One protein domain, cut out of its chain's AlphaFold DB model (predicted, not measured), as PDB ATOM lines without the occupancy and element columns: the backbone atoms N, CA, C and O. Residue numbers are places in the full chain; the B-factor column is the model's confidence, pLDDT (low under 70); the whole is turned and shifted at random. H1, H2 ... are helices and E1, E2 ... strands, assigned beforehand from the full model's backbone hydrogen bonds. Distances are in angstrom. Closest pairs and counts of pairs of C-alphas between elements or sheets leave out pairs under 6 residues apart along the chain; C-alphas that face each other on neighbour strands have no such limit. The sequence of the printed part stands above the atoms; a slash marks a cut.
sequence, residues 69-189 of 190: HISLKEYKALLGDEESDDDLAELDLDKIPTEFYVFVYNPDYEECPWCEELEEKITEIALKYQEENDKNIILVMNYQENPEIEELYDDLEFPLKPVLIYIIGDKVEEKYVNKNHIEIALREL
ATOM      1  N   HIS A  69     -48.799  14.421  37.581       87.88
ATOM      2  CA  HIS A  69     -47.875  13.452  37.003       87.88
ATOM      3  C   HIS A  69     -46.737  14.165  36.288       87.88
ATOM      4  O   HIS A  69     -46.973  15.145  35.583       87.88
ATOM      5  N   ILE A  70     -45.521  13.661  36.471       85.75
ATOM      6  CA  ILE A  70     -44.331  14.140  35.774       85.75
ATOM      7  C   ILE A  70     -43.602  12.985  35.093       85.75
ATOM      8  O   ILE A  70     -43.464  11.887  35.634       85.75
ATOM      9  N   SER A  71     -43.091  13.265  33.905       87.38
ATOM     10  CA  SER A  71     -42.157  12.424  33.167       87.38
ATOM     11  C   SER A  71     -40.724  12.598  33.672       87.38
ATOM     12  O   SER A  71     -40.373  13.581  34.332       87.38
ATOM     13  N   LEU A  72     -39.838  11.675  33.291       86.06
ATOM     14  CA  LEU A  72     -38.408  11.777  33.584       86.06
ATOM     15  C   LEU A  72     -37.775  13.045  32.995       86.06
ATOM     16  O   LEU A  72     -36.861  13.618  33.587       86.06
ATOM     17  N   LYS A  73     -38.255  13.504  31.834       82.88
ATOM     18  CA  LYS A  73     -37.773  14.743  31.208       82.88
ATOM     19  C   LYS A  73     -38.120  15.962  32.053       82.88
ATOM     20  O   LYS A  73     -37.251  16.789  32.307       82.88
ATOM     21  N   GLU A  74     -39.365  16.050  32.512       81.75
ATOM     22  CA  GLU A  74     -39.824  17.128  33.396       81.75
ATOM     23  C   GLU A  74     -39.098  17.094  34.737       81.75
ATOM     24  O   GLU A  74     -38.679  18.130  35.242       81.75
ATOM     25  N   TYR A  75     -38.861  15.901  35.276       83.69
ATOM     26  CA  TYR A  75     -38.051  15.717  36.469       83.69
ATOM     27  C   TYR A  75     -36.620  16.246  36.297       83.69
ATOM     28  O   TYR A  75     -36.162  17.060  37.095       83.69
ATOM     29  N   LYS A  76     -35.923  15.860  35.221       80.44
ATOM     30  CA  LYS A  76     -34.576  16.373  34.912       80.44
ATOM     31  C   LYS A  76     -34.576  17.890  34.693       80.44
ATOM     32  O   LYS A  76     -33.666  18.574  35.155       80.44
ATOM     33  N   ALA A  77     -35.618  18.430  34.063       77.25
ATOM     34  CA  ALA A  77     -35.785  19.871  33.896       77.25
ATOM     35  C   ALA A  77     -35.971  20.603  35.235       77.25
ATOM     36  O   ALA A  77     -35.373  21.657  35.448       77.25
ATOM     37  N   LEU A  78     -36.737  20.030  36.170       77.50
ATOM     38  CA  LEU A  78     -36.883  20.552  37.534       77.50
ATOM     39  C   LEU A  78     -35.556  20.546  38.304       77.50
ATOM     40  O   LEU A  78     -35.307  21.444  39.106       77.50
ATOM     41  N   LEU A  79     -34.682  19.581  38.015       76.38
ATOM     42  CA  LEU A  79     -33.309  19.550  38.521       76.38
ATOM     43  C   LEU A  79     -32.358  20.518  37.787       76.38
ATOM     44  O   LEU A  79     -31.182  20.598  38.140       76.38
ATOM     45  N   GLY A  80     -32.830  21.253  36.776       68.44
ATOM     46  CA  GLY A  80     -32.038  22.213  36.007       68.44
ATOM     47  C   GLY A  80     -31.114  21.576  34.966       68.44
ATOM     48  O   GLY A  80     -30.031  22.109  34.705       68.44
ATOM     49  N   ASP A  81     -31.466  20.406  34.419       67.44
ATOM     50  CA  ASP A  81     -30.679  19.756  33.366       67.44
ATOM     51  C   ASP A  81     -30.838  20.443  32.000       67.44
ATOM     52  O   ASP A  81     -31.937  20.527  31.465       67.44
ATOM     53  N   GLU A  82     -29.732  20.960  31.445       53.62
ATOM     54  CA  GLU A  82     -29.703  21.831  30.250       53.62
ATOM     55  C   GLU A  82     -30.086  21.106  28.943       53.62
ATOM     56  O   GLU A  82     -30.237  21.755  27.912       53.62
ATOM     57  N   GLU A  83     -30.258  19.779  28.964       52.91
ATOM     58  CA  GLU A  83     -30.728  19.002  27.805       52.91
ATOM     59  C   GLU A  83     -32.252  19.042  27.610       52.91
ATOM     60  O   GLU A  83     -32.767  18.427  26.675       52.91
ATOM     61  N   SER A  84     -33.005  19.748  28.463       51.88
ATOM     62  CA  SER A  84     -34.441  19.911  28.253       51.88
ATOM     63  C   SER A  84     -34.704  20.897  27.108       51.88
ATOM     64  O   SER A  84     -34.844  22.100  27.328       51.88
ATOM     65  N   ASP A  85     -34.741  20.369  25.882       49.56
ATOM     66  CA  ASP A  85     -35.258  21.046  24.690       49.56
ATOM     67  C   ASP A  85     -36.615  21.725  24.983       49.56
ATOM     68  O   ASP A  85     -37.380  21.279  25.842       49.56
ATOM     69  N   ASP A  86     -36.906  22.781  24.216       50.91
ATOM     70  CA  ASP A  86     -38.030  23.740  24.274       50.91
ATOM     71  C   ASP A  86     -39.477  23.158  24.318       50.91
ATOM     72  O   ASP A  86     -40.451  23.904  24.199       50.91
ATOM     73  N   ASP A  87     -39.652  21.851  24.525       51.94
ATOM     74  CA  ASP A  87     -40.923  21.112  24.514       51.94
ATOM     75  C   ASP A  87     -41.499  20.819  25.924       51.94
ATOM     76  O   ASP A  87     -42.367  19.959  26.073       51.94
ATOM     77  N   LEU A  88     -41.094  21.548  26.975       57.41
ATOM     78  CA  LEU A  88     -41.703  21.489  28.329       57.41
ATOM     79  C   LEU A  88     -43.105  22.139  28.395       57.41
ATOM     80  O   LEU A  88     -43.453  22.829  29.349       57.41
ATOM     81  N   ALA A  89     -43.922  21.965  27.356       51.31
ATOM     82  CA  ALA A  89     -45.159  22.718  27.160       51.31
ATOM     83  C   ALA A  89     -46.295  22.357  28.138       51.31
ATOM     84  O   ALA A  89     -47.292  23.081  28.186       51.31
ATOM     85  N   GLU A  90     -46.178  21.263  28.898       56.09
ATOM     86  CA  GLU A  90     -47.273  20.749  29.732       56.09
ATOM     87  C   GLU A  90     -47.129  21.082  31.225       56.09
ATOM     88  O   GLU A  90     -48.143  21.310  31.892       56.09
ATOM     89  N   LEU A  91     -45.902  21.219  31.743       63.91
ATOM     90  CA  LEU A  91     -45.676  21.560  33.146       63.91
ATOM     91  C   LEU A  91     -45.536  23.075  33.340       63.91
ATOM     92  O   LEU A  91     -44.579  23.702  32.888       63.91
ATOM     93  N   ASP A  92     -46.472  23.679  34.073       66.50
ATOM     94  CA  ASP A  92     -46.371  25.079  34.493       66.50
ATOM     95  C   ASP A  92     -45.367  25.200  35.652       66.50
ATOM     96  O   ASP A  92     -45.737  25.216  36.829       66.50
ATOM     97  N   LEU A  93     -44.078  25.228  35.302       62.06
ATOM     98  CA  LEU A  93     -42.949  25.268  36.240       62.06
ATOM     99  C   LEU A  93     -43.031  26.445  37.224       62.06
ATOM    100  O   LEU A  93     -42.570  26.325  38.357       62.06
ATOM    101  N   ASP A  94     -43.676  27.552  36.838       62.09
ATOM    102  CA  ASP A  94     -43.850  28.737  37.688       62.09
ATOM    103  C   ASP A  94     -44.757  28.467  38.909       62.09
ATOM    104  O   ASP A  94     -44.784  29.256  39.859       62.09
ATOM    105  N   LYS A  95     -45.507  27.356  38.904       68.69
ATOM    106  CA  LYS A  95     -46.368  26.930  40.017       68.69
ATOM    107  C   LYS A  95     -45.696  25.960  40.980       68.69
ATOM    108  O   LYS A  95     -46.262  25.701  42.043       68.69
ATOM    109  N   ILE A  96     -44.529  25.422  40.632       73.00
ATOM    110  CA  ILE A  96     -43.847  24.446  41.475       73.00
ATOM    111  C   ILE A  96     -42.996  25.205  42.504       73.00
ATOM    112  O   ILE A  96     -42.156  26.028  42.134       73.00
ATOM    113  N   PRO A  97     -43.234  24.996  43.811       73.75
ATOM    114  CA  PRO A  97     -42.440  25.619  44.857       73.75
ATOM    115  C   PRO A  97     -40.987  25.140  44.804       73.75
ATOM    116  O   PRO A  97     -40.666  24.098  44.247       73.75
ATOM    117  N   THR A  98     -40.093  25.892  45.443       73.56
ATOM    118  CA  THR A  98     -38.669  25.530  45.537       73.56
ATOM    119  C   THR A  98     -38.398  24.285  46.375       73.56
ATOM    120  O   THR A  98     -37.319  23.716  46.279       73.56
ATOM    121  N   GLU A  99     -39.359  23.879  47.199       79.12
ATOM    122  CA  GLU A  99     -39.309  22.665  48.005       79.12
ATOM    123  C   GLU A  99     -40.470  21.772  47.580       79.12
ATOM    124  O   GLU A  99     -41.632  22.165  47.686       79.12
ATOM    125  N   PHE A 100     -40.173  20.583  47.069       83.38
ATOM    126  CA  PHE A 100     -41.197  19.668  46.580       83.38
ATOM    127  C   PHE A 100     -40.775  18.213  46.747       83.38
ATOM    128  O   PHE A 100     -39.607  17.892  46.962       83.38
ATOM    129  N   TYR A 101     -41.757  17.326  46.661       86.00
ATOM    130  CA  TYR A 101     -41.568  15.889  46.730       86.00
ATOM    131  C   TYR A 101     -41.919  15.261  45.386       86.00
ATOM    132  O   TYR A 101     -42.870  15.679  44.727       86.00
ATOM    133  N   VAL A 102     -41.183  14.222  45.013       88.25
ATOM    134  CA  VAL A 102     -41.492  13.357  43.877       88.25
ATOM    135  C   VAL A 102     -41.676  11.946  44.408       88.25
ATOM    136  O   VAL A 102     -40.761  11.367  44.991       88.25
ATOM    137  N   PHE A 103     -42.878  11.410  44.240       88.00
ATOM    138  CA  PHE A 103     -43.213  10.041  44.589       88.00
ATOM    139  C   PHE A 103     -43.126   9.167  43.340       88.00
ATOM    140  O   PHE A 103     -43.938   9.288  42.421       88.00
ATOM    141  N   VAL A 104     -42.118   8.302  43.301       87.50
ATOM    142  CA  VAL A 104     -41.910   7.345  42.213       87.50
ATOM    143  C   VAL A 104     -42.545   6.022  42.619       87.50
ATOM    144  O   VAL A 104     -42.188   5.458  43.656       87.50
ATOM    145  N   TYR A 105     -43.491   5.535  41.817       85.81
ATOM    146  CA  TYR A 105     -44.277   4.343  42.134       85.81
ATOM    147  C   TYR A 105     -44.305   3.340  40.981       85.81
ATOM    148  O   TYR A 105     -44.192   3.711  39.812       85.81
ATOM    149  N   ASN A 106     -44.497   2.065  41.322       85.25
ATOM    150  CA  ASN A 106     -44.815   1.016  40.361       85.25
ATOM    151  C   ASN A 106     -46.340   0.786  40.369       85.25
ATOM    152  O   ASN A 106     -46.887   0.476  41.430       85.25
ATOM    153  N   PRO A 107     -47.053   0.962  39.240       80.25
ATOM    154  CA  PRO A 107     -48.487   0.683  39.156       80.25
ATOM    155  C   PRO A 107     -48.818  -0.815  39.272       80.25
ATOM    156  O   PRO A 107     -49.983  -1.148  39.494       80.25
ATOM    157  N   ASP A 108     -47.829  -1.706  39.134       81.75
ATOM    158  CA  ASP A 108     -47.993  -3.144  39.346       81.75
ATOM    159  C   ASP A 108     -47.848  -3.510  40.835       81.75
ATOM    160  O   ASP A 108     -46.753  -3.587  41.397       81.75
ATOM    161  N   TYR A 109     -48.986  -3.749  41.491       73.06
ATOM    162  CA  TYR A 109     -49.030  -4.148  42.900       73.06
ATOM    163  C   TYR A 109     -48.636  -5.612  43.141       73.06
ATOM    164  O   TYR A 109     -48.376  -5.979  44.290       73.06
ATOM    165  N   GLU A 110     -48.581  -6.463  42.107       74.06
ATOM    166  CA  GLU A 110     -48.012  -7.807  42.261       74.06
ATOM    167  C   GLU A 110     -46.497  -7.721  42.487       74.06
ATOM    168  O   GLU A 110     -45.940  -8.494  43.273       74.06
ATOM    169  N   GLU A 111     -45.845  -6.743  41.854       70.56
ATOM    170  CA  GLU A 111     -44.426  -6.439  42.047       70.56
ATOM    171  C   GLU A 111     -44.165  -5.577  43.291       70.56
ATOM    172  O   GLU A 111     -43.121  -5.727  43.930       70.56
ATOM    173  N   CYS A 112     -45.123  -4.726  43.676       69.00
ATOM    174  CA  CYS A 112     -45.016  -3.830  44.826       69.00
ATOM    175  C   CYS A 112     -46.207  -3.963  45.804       69.00
ATOM    176  O   CYS A 112     -47.161  -3.179  45.748       69.00
ATOM    177  N   PRO A 113     -46.138  -4.886  46.786       69.56
ATOM    178  CA  PRO A 113     -47.224  -5.117  47.747       69.56
ATOM    179  C   PRO A 113     -47.574  -3.911  48.634       69.56
ATOM    180  O   PRO A 113     -48.656  -3.861  49.211       69.56
ATOM    181  N   TRP A 114     -46.651  -2.958  48.772       68.81
ATOM    182  CA  TRP A 114     -46.782  -1.773  49.627       68.81
ATOM    183  C   TRP A 114     -47.312  -0.553  48.868       68.81
ATOM    184  O   TRP A 114     -47.733   0.425  49.486       68.81
ATOM    185  N   CYS A 115     -47.299  -0.597  47.533       71.56
ATOM    186  CA  CYS A 115     -47.673   0.540  46.700       71.56
ATOM    187  C   CYS A 115     -49.158   0.899  46.846       71.56
ATOM    188  O   CYS A 115     -49.480   2.082  46.836       71.56
ATOM    189  N   GLU A 116     -50.044  -0.078  47.069       72.69
ATOM    190  CA  GLU A 116     -51.479   0.174  47.281       72.69
ATOM    191  C   GLU A 116     -51.750   0.958  48.581       72.69
ATOM    192  O   GLU A 116     -52.466   1.956  48.571       72.69
ATOM    193  N   GLU A 117     -51.143   0.557  49.706       71.56
ATOM    194  CA  GLU A 117     -51.324   1.254  50.992       71.56
ATOM    195  C   GLU A 117     -50.684   2.652  50.978       71.56
ATOM    196  O   GLU A 117     -51.203   3.605  51.568       71.56
ATOM    197  N   LEU A 118     -49.534   2.783  50.316       78.12
ATOM    198  CA  LEU A 118     -48.834   4.057  50.203       78.12
ATOM    199  C   LEU A 118     -49.539   5.020  49.246       78.12
ATOM    200  O   LEU A 118     -49.499   6.221  49.496       78.12
ATOM    201  N   GLU A 119     -50.231   4.526  48.218       80.62
ATOM    202  CA  GLU A 119     -51.022   5.355  47.305       80.62
ATOM    203  C   GLU A 119     -52.099   6.159  48.041       80.62
ATOM    204  O   GLU A 119     -52.186   7.377  47.857       80.62
ATOM    205  N   GLU A 120     -52.863   5.516  48.930       80.62
ATOM    206  CA  GLU A 120     -53.899   6.196  49.717       80.62
ATOM    207  C   GLU A 120     -53.284   7.276  50.624       80.62
ATOM    208  O   GLU A 120     -53.731   8.426  50.623       80.62
ATOM    209  N   LYS A 121     -52.194   6.946  51.331       83.06
ATOM    210  CA  LYS A 121     -51.500   7.885  52.231       83.06
ATOM    211  C   LYS A 121     -50.884   9.066  51.486       83.06
ATOM    212  O   LYS A 121     -50.986  10.200  51.950       83.06
ATOM    213  N   ILE A 122     -50.219   8.818  50.357       85.06
ATOM    214  CA  ILE A 122     -49.589   9.868  49.548       85.06
ATOM    215  C   ILE A 122     -50.653  10.802  48.983       85.06
ATOM    216  O   ILE A 122     -50.481  12.018  49.051       85.06
ATOM    217  N   THR A 123     -51.771  10.254  48.507       85.56
ATOM    218  CA  THR A 123     -52.896  11.052  48.009       85.56
ATOM    219  C   THR A 123     -53.486  11.924  49.117       85.56
ATOM    220  O   THR A 123     -53.651  13.126  48.919       85.56
ATOM    221  N   GLU A 124     -53.724  11.372  50.311       84.06
ATOM    222  CA  GLU A 124     -54.234  12.138  51.457       84.06
ATOM    223  C   GLU A 124     -53.288  13.285  51.855       84.06
ATOM    224  O   GLU A 124     -53.725  14.425  52.035       84.06
ATOM    225  N   ILE A 125     -51.983  13.008  51.960       84.25
ATOM    226  CA  ILE A 125     -50.976  14.020  52.317       84.25
ATOM    227  C   ILE A 125     -50.896  15.106  51.241       84.25
ATOM    228  O   ILE A 125     -50.872  16.293  51.570       84.25
ATOM    229  N   ALA A 126     -50.875  14.715  49.967       85.44
ATOM    230  CA  ALA A 126     -50.781  15.645  48.851       85.44
ATOM    231  C   ALA A 126     -51.993  16.585  48.795       85.44
ATOM    232  O   ALA A 126     -51.820  17.799  48.681       85.44
ATOM    233  N   LEU A 127     -53.208  16.047  48.947       83.94
ATOM    234  CA  LEU A 127     -54.435  16.843  48.999       83.94
ATOM    235  C   LEU A 127     -54.428  17.804  50.189       83.94
ATOM    236  O   LEU A 127     -54.761  18.979  50.038       83.94
ATOM    237  N   LYS A 128     -53.969  17.350  51.359       83.00
ATOM    238  CA  LYS A 128     -53.847  18.212  52.537       83.00
ATOM    239  C   LYS A 128     -52.887  19.384  52.303       83.00
ATOM    240  O   LYS A 128     -53.207  20.513  52.672       83.00
ATOM    241  N   TYR A 129     -51.736  19.147  51.674       82.81
ATOM    242  CA  TYR A 129     -50.804  20.227  51.340       82.81
ATOM    243  C   TYR A 129     -51.398  21.232  50.346       82.81
ATOM    244  O   TYR A 129     -51.218  22.439  50.521       82.81
ATOM    245  N   GLN A 130     -52.163  20.755  49.356       75.25
ATOM    246  CA  GLN A 130     -52.886  21.625  48.425       75.25
ATOM    247  C   GLN A 130     -53.938  22.492  49.143       75.25
ATOM    248  O   GLN A 130     -54.038  23.689  48.869       75.25
ATOM    249  N   GLU A 131     -54.702  21.922  50.082       78.88
ATOM    250  CA  GLU A 131     -55.730  22.648  50.845       78.88
ATOM    251  C   GLU A 131     -55.144  23.707  51.789       78.88
ATOM    252  O   GLU A 131     -55.693  24.805  51.926       78.88
ATOM    253  N   GLU A 132     -54.016  23.404  52.433       77.38
ATOM    254  CA  GLU A 132     -53.380  24.293  53.410       77.38
ATOM    255  C   GLU A 132     -52.591  25.451  52.755       77.38
ATOM    256  O   GLU A 132     -52.068  26.309  53.470       77.38
ATOM    257  N   ASN A 133     -52.547  25.533  51.409       64.75
ATOM    258  CA  ASN A 133     -51.599  26.372  50.650       64.75
ATOM    259  C   ASN A 133     -50.164  26.201  51.173       64.75
ATOM    260  O   ASN A 133     -49.388  27.164  51.240       64.75
ATOM    261  N   ASP A 134     -49.837  24.987  51.614       61.47
ATOM    262  CA  ASP A 134     -48.517  24.721  52.141       61.47
ATOM    263  C   ASP A 134     -47.519  24.774  50.984       61.47
ATOM    264  O   ASP A 134     -47.836  24.472  49.833       61.47
ATOM    265  N   LYS A 135     -46.289  25.198  51.265       65.81
ATOM    266  CA  LYS A 135     -45.265  25.370  50.221       65.81
ATOM    267  C   LYS A 135     -44.735  24.041  49.678       65.81
ATOM    268  O   LYS A 135     -43.784  24.058  48.912       65.81
ATOM    269  N   ASN A 136     -45.324  22.926  50.090       73.12
ATOM    270  CA  ASN A 136     -44.915  21.578  49.754       73.12
ATOM    271  C   ASN A 136     -45.885  21.015  48.715       73.12
ATOM    272  O   ASN A 136     -47.080  20.932  48.972       73.12
ATOM    273  N   ILE A 137     -45.386  20.597  47.554       83.19
ATOM    274  CA  ILE A 137     -46.179  19.850  46.569       83.19
ATOM    275  C   ILE A 137     -45.649  18.424  46.459       83.19
ATOM    276  O   ILE A 137     -44.444  18.205  46.588       83.19
ATOM    277  N   ILE A 138     -46.542  17.462  46.223       87.12
ATOM    278  CA  ILE A 138     -46.170  16.096  45.854       87.12
ATOM    279  C   ILE A 138     -46.501  15.902  44.378       87.12
ATOM    280  O   ILE A 138     -47.657  16.023  43.970       87.12
ATOM    281  N   LEU A 139     -45.467  15.619  43.597       88.81
ATOM    282  CA  LEU A 139     -45.542  15.196  42.205       88.81
ATOM    283  C   LEU A 139     -45.429  13.673  42.167       88.81
ATOM    284  O   LEU A 139     -44.768  13.084  43.023       88.81
ATOM    285  N   VAL A 140     -46.046  13.030  41.184       90.69
ATOM    286  CA  VAL A 140     -45.990  11.573  41.031       90.69
ATOM    287  C   VAL A 140     -45.335  11.186  39.714       90.69
ATOM    288  O   VAL A 140     -45.491  11.872  38.708       90.69
ATOM    289  N   MET A 141     -44.587  10.087  39.723       89.62
ATOM    290  CA  MET A 141     -43.941   9.535  38.537       89.62
ATOM    291  C   MET A 141     -44.174   8.029  38.479       89.62
ATOM    292  O   MET A 141     -43.843   7.297  39.414       89.62
ATOM    293  N   ASN A 142     -44.711   7.572  37.351       89.94
ATOM    294  CA  ASN A 142     -44.869   6.158  37.059       89.94
ATOM    295  C   ASN A 142     -43.525   5.568  36.599       89.94
ATOM    296  O   ASN A 142     -42.997   5.963  35.555       89.94
ATOM    297  N   TYR A 143     -42.991   4.606  37.356       86.94
ATOM    298  CA  TYR A 143     -41.752   3.904  37.019       86.94
ATOM    299  C   TYR A 143     -41.850   3.134  35.696       86.94
ATOM    300  O   TYR A 143     -40.910   3.159  34.911       86.94
ATOM    301  N   GLN A 144     -42.975   2.468  35.410       87.06
ATOM    302  CA  GLN A 144     -43.111   1.662  34.187       87.06
ATOM    303  C   GLN A 144     -43.021   2.510  32.913       87.06
ATOM    304  O   GLN A 144     -42.577   2.024  31.873       87.06
ATOM    305  N   GLU A 145     -43.416   3.779  33.000       87.31
ATOM    306  CA  GLU A 145     -43.294   4.752  31.913       87.31
ATOM    307  C   GLU A 145     -41.905   5.407  31.856       87.31
ATOM    308  O   GLU A 145     -41.529   5.943  30.815       87.31
ATOM    309  N   ASN A 146     -41.148   5.373  32.959       87.31
ATOM    310  CA  ASN A 146     -39.884   6.090  33.142       87.31
ATOM    311  C   ASN A 146     -38.816   5.216  33.841       87.31
ATOM    312  O   ASN A 146     -38.285   5.625  34.878       87.31
ATOM    313  N   PRO A 147     -38.489   4.016  33.325       85.75
ATOM    314  CA  PRO A 147     -37.589   3.086  34.010       85.75
ATOM    315  C   PRO A 147     -36.160   3.630  34.147       85.75
ATOM    316  O   PRO A 147     -35.436   3.237  35.058       85.75
ATOM    317  N   GLU A 148     -35.747   4.584  33.302       86.88
ATOM    318  CA  GLU A 148     -34.403   5.170  33.361       86.88
ATOM    319  C   GLU A 148     -34.174   6.061  34.601       86.88
ATOM    320  O   GLU A 148     -33.070   6.564  34.804       86.88
ATOM    321  N   ILE A 149     -35.187   6.257  35.457       83.38
ATOM    322  CA  ILE A 149     -35.023   6.882  36.780       83.38
ATOM    323  C   ILE A 149     -34.072   6.084  37.686       83.38
ATOM    324  O   ILE A 149     -33.413   6.679  38.538       83.38
ATOM    325  N   GLU A 150     -33.956   4.766  37.483       82.19
ATOM    326  CA  GLU A 150     -33.034   3.896  38.227       82.19
ATOM    327  C   GLU A 150     -31.568   4.298  37.993       82.19
ATOM    328  O   GLU A 150     -30.783   4.329  38.933       82.19
ATOM    329  N   GLU A 151     -31.215   4.728  36.777       83.88
ATOM    330  CA  GLU A 151     -29.851   5.167  36.435       83.88
ATOM    331  C   GLU A 151     -29.424   6.445  37.178       83.88
ATOM    332  O   GLU A 151     -28.238   6.766  37.252       83.88
ATOM    333  N   LEU A 152     -30.385   7.212  37.708       79.06
ATOM    334  CA  LEU A 152     -30.101   8.387  38.535       79.06
ATOM    335  C   LEU A 152     -29.829   8.012  39.997       79.06
ATOM    336  O   LEU A 152     -29.302   8.836  40.749       79.06
ATOM    337  N   TYR A 153     -30.176   6.786  40.396       79.31
ATOM    338  CA  TYR A 153     -30.170   6.326  41.775       79.31
ATOM    339  C   TYR A 153     -29.800   4.840  41.887       79.31
ATOM    340  O   TYR A 153     -30.611   4.022  42.319       79.31
ATOM    341  N   ASP A 154     -28.541   4.524  41.579       68.88
ATOM    342  CA  ASP A 154     -27.984   3.158  41.579       68.88
ATOM    343  C   ASP A 154     -28.214   2.351  42.880       68.88
ATOM    344  O   ASP A 154     -28.118   1.124  42.875       68.88
ATOM    345  N   ASP A 155     -28.487   3.022  44.005       68.69
ATOM    346  CA  ASP A 155     -28.655   2.405  45.326       68.69
ATOM    347  C   ASP A 155     -30.124   2.088  45.696       68.69
ATOM    348  O   ASP A 155     -30.367   1.560  46.782       68.69
ATOM    349  N   LEU A 156     -31.109   2.419  44.851       72.75
ATOM    350  CA  LEU A 156     -32.533   2.220  45.156       72.75
ATOM    351  C   LEU A 156     -33.059   0.870  44.655       72.75
ATOM    352  O   LEU A 156     -32.784   0.452  43.535       72.75
ATOM    353  N   GLU A 157     -33.898   0.212  45.458       72.38
ATOM    354  CA  GLU A 157     -34.545  -1.065  45.106       72.38
ATOM    355  C   GLU A 157     -35.770  -0.879  44.185       72.38
ATOM    356  O   GLU A 157     -36.855  -1.423  44.432       72.38
ATOM    357  N   PHE A 158     -35.628  -0.099  43.113       70.81
ATOM    358  CA  PHE A 158     -36.667  -0.014  42.091       70.81
ATOM    359  C   PHE A 158     -36.758  -1.323  41.278       70.81
ATOM    360  O   PHE A 158     -35.757  -2.011  41.092       70.81
ATOM    361  N   PRO A 159     -37.953  -1.712  40.794       68.38
ATOM    362  CA  PRO A 159     -39.274  -1.145  41.078       68.38
ATOM    363  C   PRO A 159     -40.011  -1.826  42.245       68.38
ATOM    364  O   PRO A 159     -41.232  -1.718  42.354       68.38
ATOM    365  N   LEU A 160     -39.289  -2.563  43.094       73.50
ATOM    366  CA  LEU A 160     -39.865  -3.349  44.193       73.50
ATOM    367  C   LEU A 160     -40.397  -2.466  45.325       73.50
ATOM    368  O   LEU A 160     -41.358  -2.835  46.003       73.50
ATOM    369  N   LYS A 161     -39.764  -1.310  45.540       73.50
ATOM    370  CA  LYS A 161     -40.170  -0.323  46.539       73.50
ATOM    371  C   LYS A 161     -40.487   1.016  45.881       73.50
ATOM    372  O   LYS A 161     -39.719   1.471  45.031       73.50
ATOM    373  N   PRO A 162     -41.577   1.686  46.292       77.56
ATOM    374  CA  PRO A 162     -41.801   3.060  45.902       77.56
ATOM    375  C   PRO A 162     -40.864   3.966  46.700       77.56
ATOM    376  O   PRO A 162     -40.481   3.670  47.838       77.56
ATOM    377  N   VAL A 163     -40.514   5.102  46.113       82.06
ATOM    378  CA  VAL A 163     -39.548   6.024  46.707       82.06
ATOM    379  C   VAL A 163     -40.154   7.409  46.769       82.06
ATOM    380  O   VAL A 163     -40.738   7.898  45.803       82.06
ATOM    381  N   LEU A 164     -39.981   8.055  47.919       82.56
ATOM    382  CA  LEU A 164     -40.265   9.470  48.069       82.56
ATOM    383  C   LEU A 164     -38.949  10.242  48.049       82.56
ATOM    384  O   LEU A 164     -38.095  10.077  48.924       82.56
ATOM    385  N   ILE A 165     -38.810  11.088  47.038       82.38
ATOM    386  CA  ILE A 165     -37.647  11.934  46.811       82.38
ATOM    387  C   ILE A 165     -38.030  13.343  47.243       82.38
ATOM    388  O   ILE A 165     -38.913  13.954  46.647       82.38
ATOM    389  N   TYR A 166     -37.394  13.867  48.283       81.44
ATOM    390  CA  TYR A 166     -37.550  15.265  48.675       81.44
ATOM    391  C   TYR A 166     -36.460  16.105  48.026       81.44
ATOM    392  O   TYR A 166     -35.283  15.754  48.113       81.44
ATOM    393  N   ILE A 167     -36.867  17.190  47.374       78.12
ATOM    394  CA  ILE A 167     -36.002  18.083  46.617       78.12
ATOM    395  C   ILE A 167     -36.124  19.481  47.213       78.12
ATOM    396  O   ILE A 167     -37.203  20.078  47.220       78.12
ATOM    397  N   ILE A 168     -34.994  20.007  47.684       74.06
ATOM    398  CA  ILE A 168     -34.847  21.412  48.066       74.06
ATOM    399  C   ILE A 168     -33.990  22.091  47.012       74.06
ATOM    400  O   ILE A 168     -32.835  21.720  46.816       74.06
ATOM    401  N   GLY A 169     -34.553  23.095  46.352       64.31
ATOM    402  CA  GLY A 169     -33.835  23.977  45.449       64.31
ATOM    403  C   GLY A 169     -33.612  25.368  46.036       64.31
ATOM    404  O   GLY A 169     -34.478  25.920  46.714       64.31
ATOM    405  N   ASP A 170     -32.483  25.993  45.705       54.16
ATOM    406  CA  ASP A 170     -32.294  27.424  45.948       54.16
ATOM    407  C   ASP A 170     -33.141  28.260  44.974       54.16
ATOM    408  O   ASP A 170     -33.159  28.006  43.765       54.16
ATOM    409  N   LYS A 171     -33.797  29.318  45.481       44.81
ATOM    410  CA  LYS A 171     -34.399  30.356  44.629       44.81
ATOM    411  C   LYS A 171     -33.298  31.061  43.844       44.81
ATOM    412  O   LYS A 171     -32.596  31.908  44.394       44.81
ATOM    413  N   VAL A 172     -33.192  30.779  42.554       41.62
ATOM    414  CA  VAL A 172     -32.433  31.631  41.637       41.62
ATOM    415  C   VAL A 172     -33.373  32.724  41.155       41.62
ATOM    416  O   VAL A 172     -34.489  32.442  40.726       41.62
ATOM    417  N   GLU A 173     -32.936  33.980  41.217       41.12
ATOM    418  CA  GLU A 173     -33.698  35.131  40.710       41.12
ATOM    419  C   GLU A 173     -34.028  35.051  39.202       41.12
ATOM    420  O   GLU A 173     -34.729  35.923  38.701       41.12
ATOM    421  N   GLU A 174     -33.636  33.994  38.481       37.91
ATOM    422  CA  GLU A 174     -34.071  33.714  37.113       37.91
ATOM    423  C   GLU A 174     -34.333  32.202  36.908       37.91
ATOM    424  O   GLU A 174     -33.430  31.402  36.685       37.91
ATOM    425  N   LYS A 175     -35.621  31.843  36.981       46.09
ATOM    426  CA  LYS A 175     -36.326  30.711  36.342       46.09
ATOM    427  C   LYS A 175     -35.986  29.241  36.631       46.09
ATOM    428  O   LYS A 175     -36.829  28.426  36.280       46.09
ATOM    429  N   TYR A 176     -34.889  28.862  37.285       51.06
ATOM    430  CA  TYR A 176     -34.622  27.434  37.559       51.06
ATOM    431  C   TYR A 176     -33.901  27.194  38.885       51.06
ATOM    432  O   TYR A 176     -33.236  28.082  39.415       51.06
ATOM    433  N   VAL A 177     -34.021  25.973  39.411       49.75
ATOM    434  CA  VAL A 177     -33.250  25.515  40.572       49.75
ATOM    435  C   VAL A 177     -31.776  25.385  40.176       49.75
ATOM    436  O   VAL A 177     -31.433  24.739  39.188       49.75
ATOM    437  N   ASN A 178     -30.876  26.000  40.947       43.47
ATOM    438  CA  ASN A 178     -29.438  25.850  40.726       43.47
ATOM    439  C   ASN A 178     -28.985  24.445  41.150       43.47
ATOM    440  O   ASN A 178     -28.951  24.150  42.345       43.47
ATOM    441  N   LYS A 179     -28.553  23.626  40.184       46.16
ATOM    442  CA  LYS A 179     -27.969  22.285  40.386       46.16
ATOM    443  C   LYS A 179     -26.963  22.180  41.535       46.16
ATOM    444  O   LYS A 179     -26.896  21.151  42.195       46.16
ATOM    445  N   ASN A 180     -26.171  23.225  41.781       40.16
ATOM    446  CA  ASN A 180     -25.108  23.192  42.792       40.16
ATOM    447  C   ASN A 180     -25.619  23.225  44.242       40.16
ATOM    448  O   ASN A 180     -24.808  23.106  45.160       40.16
ATOM    449  N   HIS A 181     -26.927  23.395  44.450       43.62
ATOM    450  CA  HIS A 181     -27.538  23.520  45.772       43.62
ATOM    451  C   HIS A 181     -28.804  22.666  45.921       43.62
ATOM    452  O   HIS A 181     -29.671  22.995  46.725       43.62
ATOM    453  N   ILE A 182     -28.928  21.585  45.141       44.84
ATOM    454  CA  ILE A 182     -30.031  20.638  45.315       44.84
ATOM    455  C   ILE A 182     -29.684  19.669  46.442       44.84
ATOM    456  O   ILE A 182     -28.754  18.869  46.315       44.84
ATOM    457  N   GLU A 183     -30.449  19.716  47.530       55.25
ATOM    458  CA  GLU A 183     -30.430  18.661  48.545       55.25
ATOM    459  C   GLU A 183     -31.516  17.636  48.214       55.25
ATOM    460  O   GLU A 183     -32.702  17.966  48.153       55.25
ATOM    461  N   ILE A 184     -31.093  16.390  47.983       57.25
ATOM    462  CA  ILE A 184     -31.985  15.257  47.737       57.25
ATOM    463  C   ILE A 184     -32.000  14.383  48.985       57.25
ATOM    464  O   ILE A 184     -30.973  13.816  49.362       57.25
ATOM    465  N   ALA A 185     -33.166  14.248  49.614       57.91
ATOM    466  CA  ALA A 185     -33.375  13.265  50.671       57.91
ATOM    467  C   ALA A 185     -34.233  12.115  50.137       57.91
ATOM    468  O   ALA A 185     -35.374  12.316  49.721       57.91
ATOM    469  N   LEU A 186     -33.665  10.910  50.154       57.03
ATOM    470  CA  LEU A 186     -34.338   9.681  49.748       57.03
ATOM    471  C   LEU A 186     -34.928   8.999  50.975       57.03
ATOM    472  O   LEU A 186     -34.241   8.797  51.981       57.03
ATOM    473  N   ARG A 187     -36.202   8.624  50.887       59.22
ATOM    474  CA  ARG A 187     -36.835   7.768  51.884       59.22
ATOM    475  C   ARG A 187     -37.436   6.558  51.191       59.22
ATOM    476  O   ARG A 187     -38.436   6.687  50.486       59.22
ATOM    477  N   GLU A 188     -36.830   5.397  51.423       55.06
ATOM    478  CA  GLU A 188     -37.518   4.130  51.190       55.06
ATOM    479  C   GLU A 188     -38.727   4.074  52.121       55.06
ATOM    480  O   GLU A 188     -38.622   4.355  53.323       55.06
ATOM    481  N   LEU A 189     -39.888   3.779  51.551       56.53
ATOM    482  CA  LEU A 189     -41.109   3.600  52.316       56.53
ATOM    483  C   LEU A 189     -41.300   2.097  52.525       56.53
ATOM    484  O   LEU A 189     -41.587   1.366  51.579       56.53
TER     485      LEU A 189
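AT A GLANCE: This is residues 69 to 189 of the 190 residues of an uncharacterized protein of Acholeplasmataceae bacterium (UniProt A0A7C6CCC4). A twisted sheet of four strands, in the order E2 E1 E3 E4, forms a wall, and the long helix H2 runs along it over E2 and E1 on one face. Two short helices, H1 and H3, are near each other; H1 only grazes the sheet and H3 is not on it, while E3 and E4 form a hairpin with a long link. The printed part has 121 residues, with named elements in the order H1 E1 H2 E2 H3 E3 E4; the sheet is mixed. The class is mixed, helices and strands, with 55 residues, under half, in named elements. The whole is compact, with a radius of gyration of the C-alphas of 14.4 A and spans of 44 by 34 by 26 A.

IN THESE COORDINATES: Begin with the sheet: find C-alpha 99 at (-39.309, 22.665, 48.005), where E1 starts, and follow residues 99 to 105 over 19.9 A. E2 is residues 137 to 142, 16.7 A; E3 is residues 163 to 168, 16.1 A; E4 is residues 183 to 188, 16.4 A, ending at C-alpha 188 at (-37.518, 4.130, 51.190). Then find C-alpha 115 at (-47.673, 0.540, 46.700); from there H2 runs to residue 131, 23.9 A away. H1 is residues 72 to 78, 9.7 A, and H3 is residues 147 to 152, 10.2 A.

HOW THE PARTS SIT: Look first between E2 and E1, which are parallel at 26 degrees, with N 103 and O 139 at 2.8 A. E1 and E3 are antiparallel at 163 degrees, with N 102 and O 165 at 2.8 A. E3 and E4 are an antiparallel hairpin, with N 166 and O 185 at 2.9 A. H2 has a height over the sheet of 9.5 A and makes two layers with it, helix on one face; its line and that of E2 stand at 26 degrees on the local plane, and the closest C-alphas, of Ala 126 and Ile 138, are 5.5 A apart. E1, H2 and E2 are a strand-helix-strand unit, parallel neighbours joined through a helix, with a right-handed crossover. H1 and H3 are close but not clearly touching, their closest C-alphas, of Leu 72 and Ile 149, being 6.8 A apart. H2 and H3 are apart. Every O i to N i+4 pair is within hydrogen-bond range in H1; it is 12 of 13 in H2 and 0 of 2 in H3, where 3 of 3 O i to N i+3 pairs are.

THE WHOLE: The C-alphas farthest apart, of Glu 110 and Glu 173, are 45.3 A apart. The printed part has no cut. The links H1 to E1 and E3 to E4 are long. Look to the B-factor column for a mean pLDDT of the printed part of 71.7, with residues 80 to 95 and 169 to 189 among those under 70.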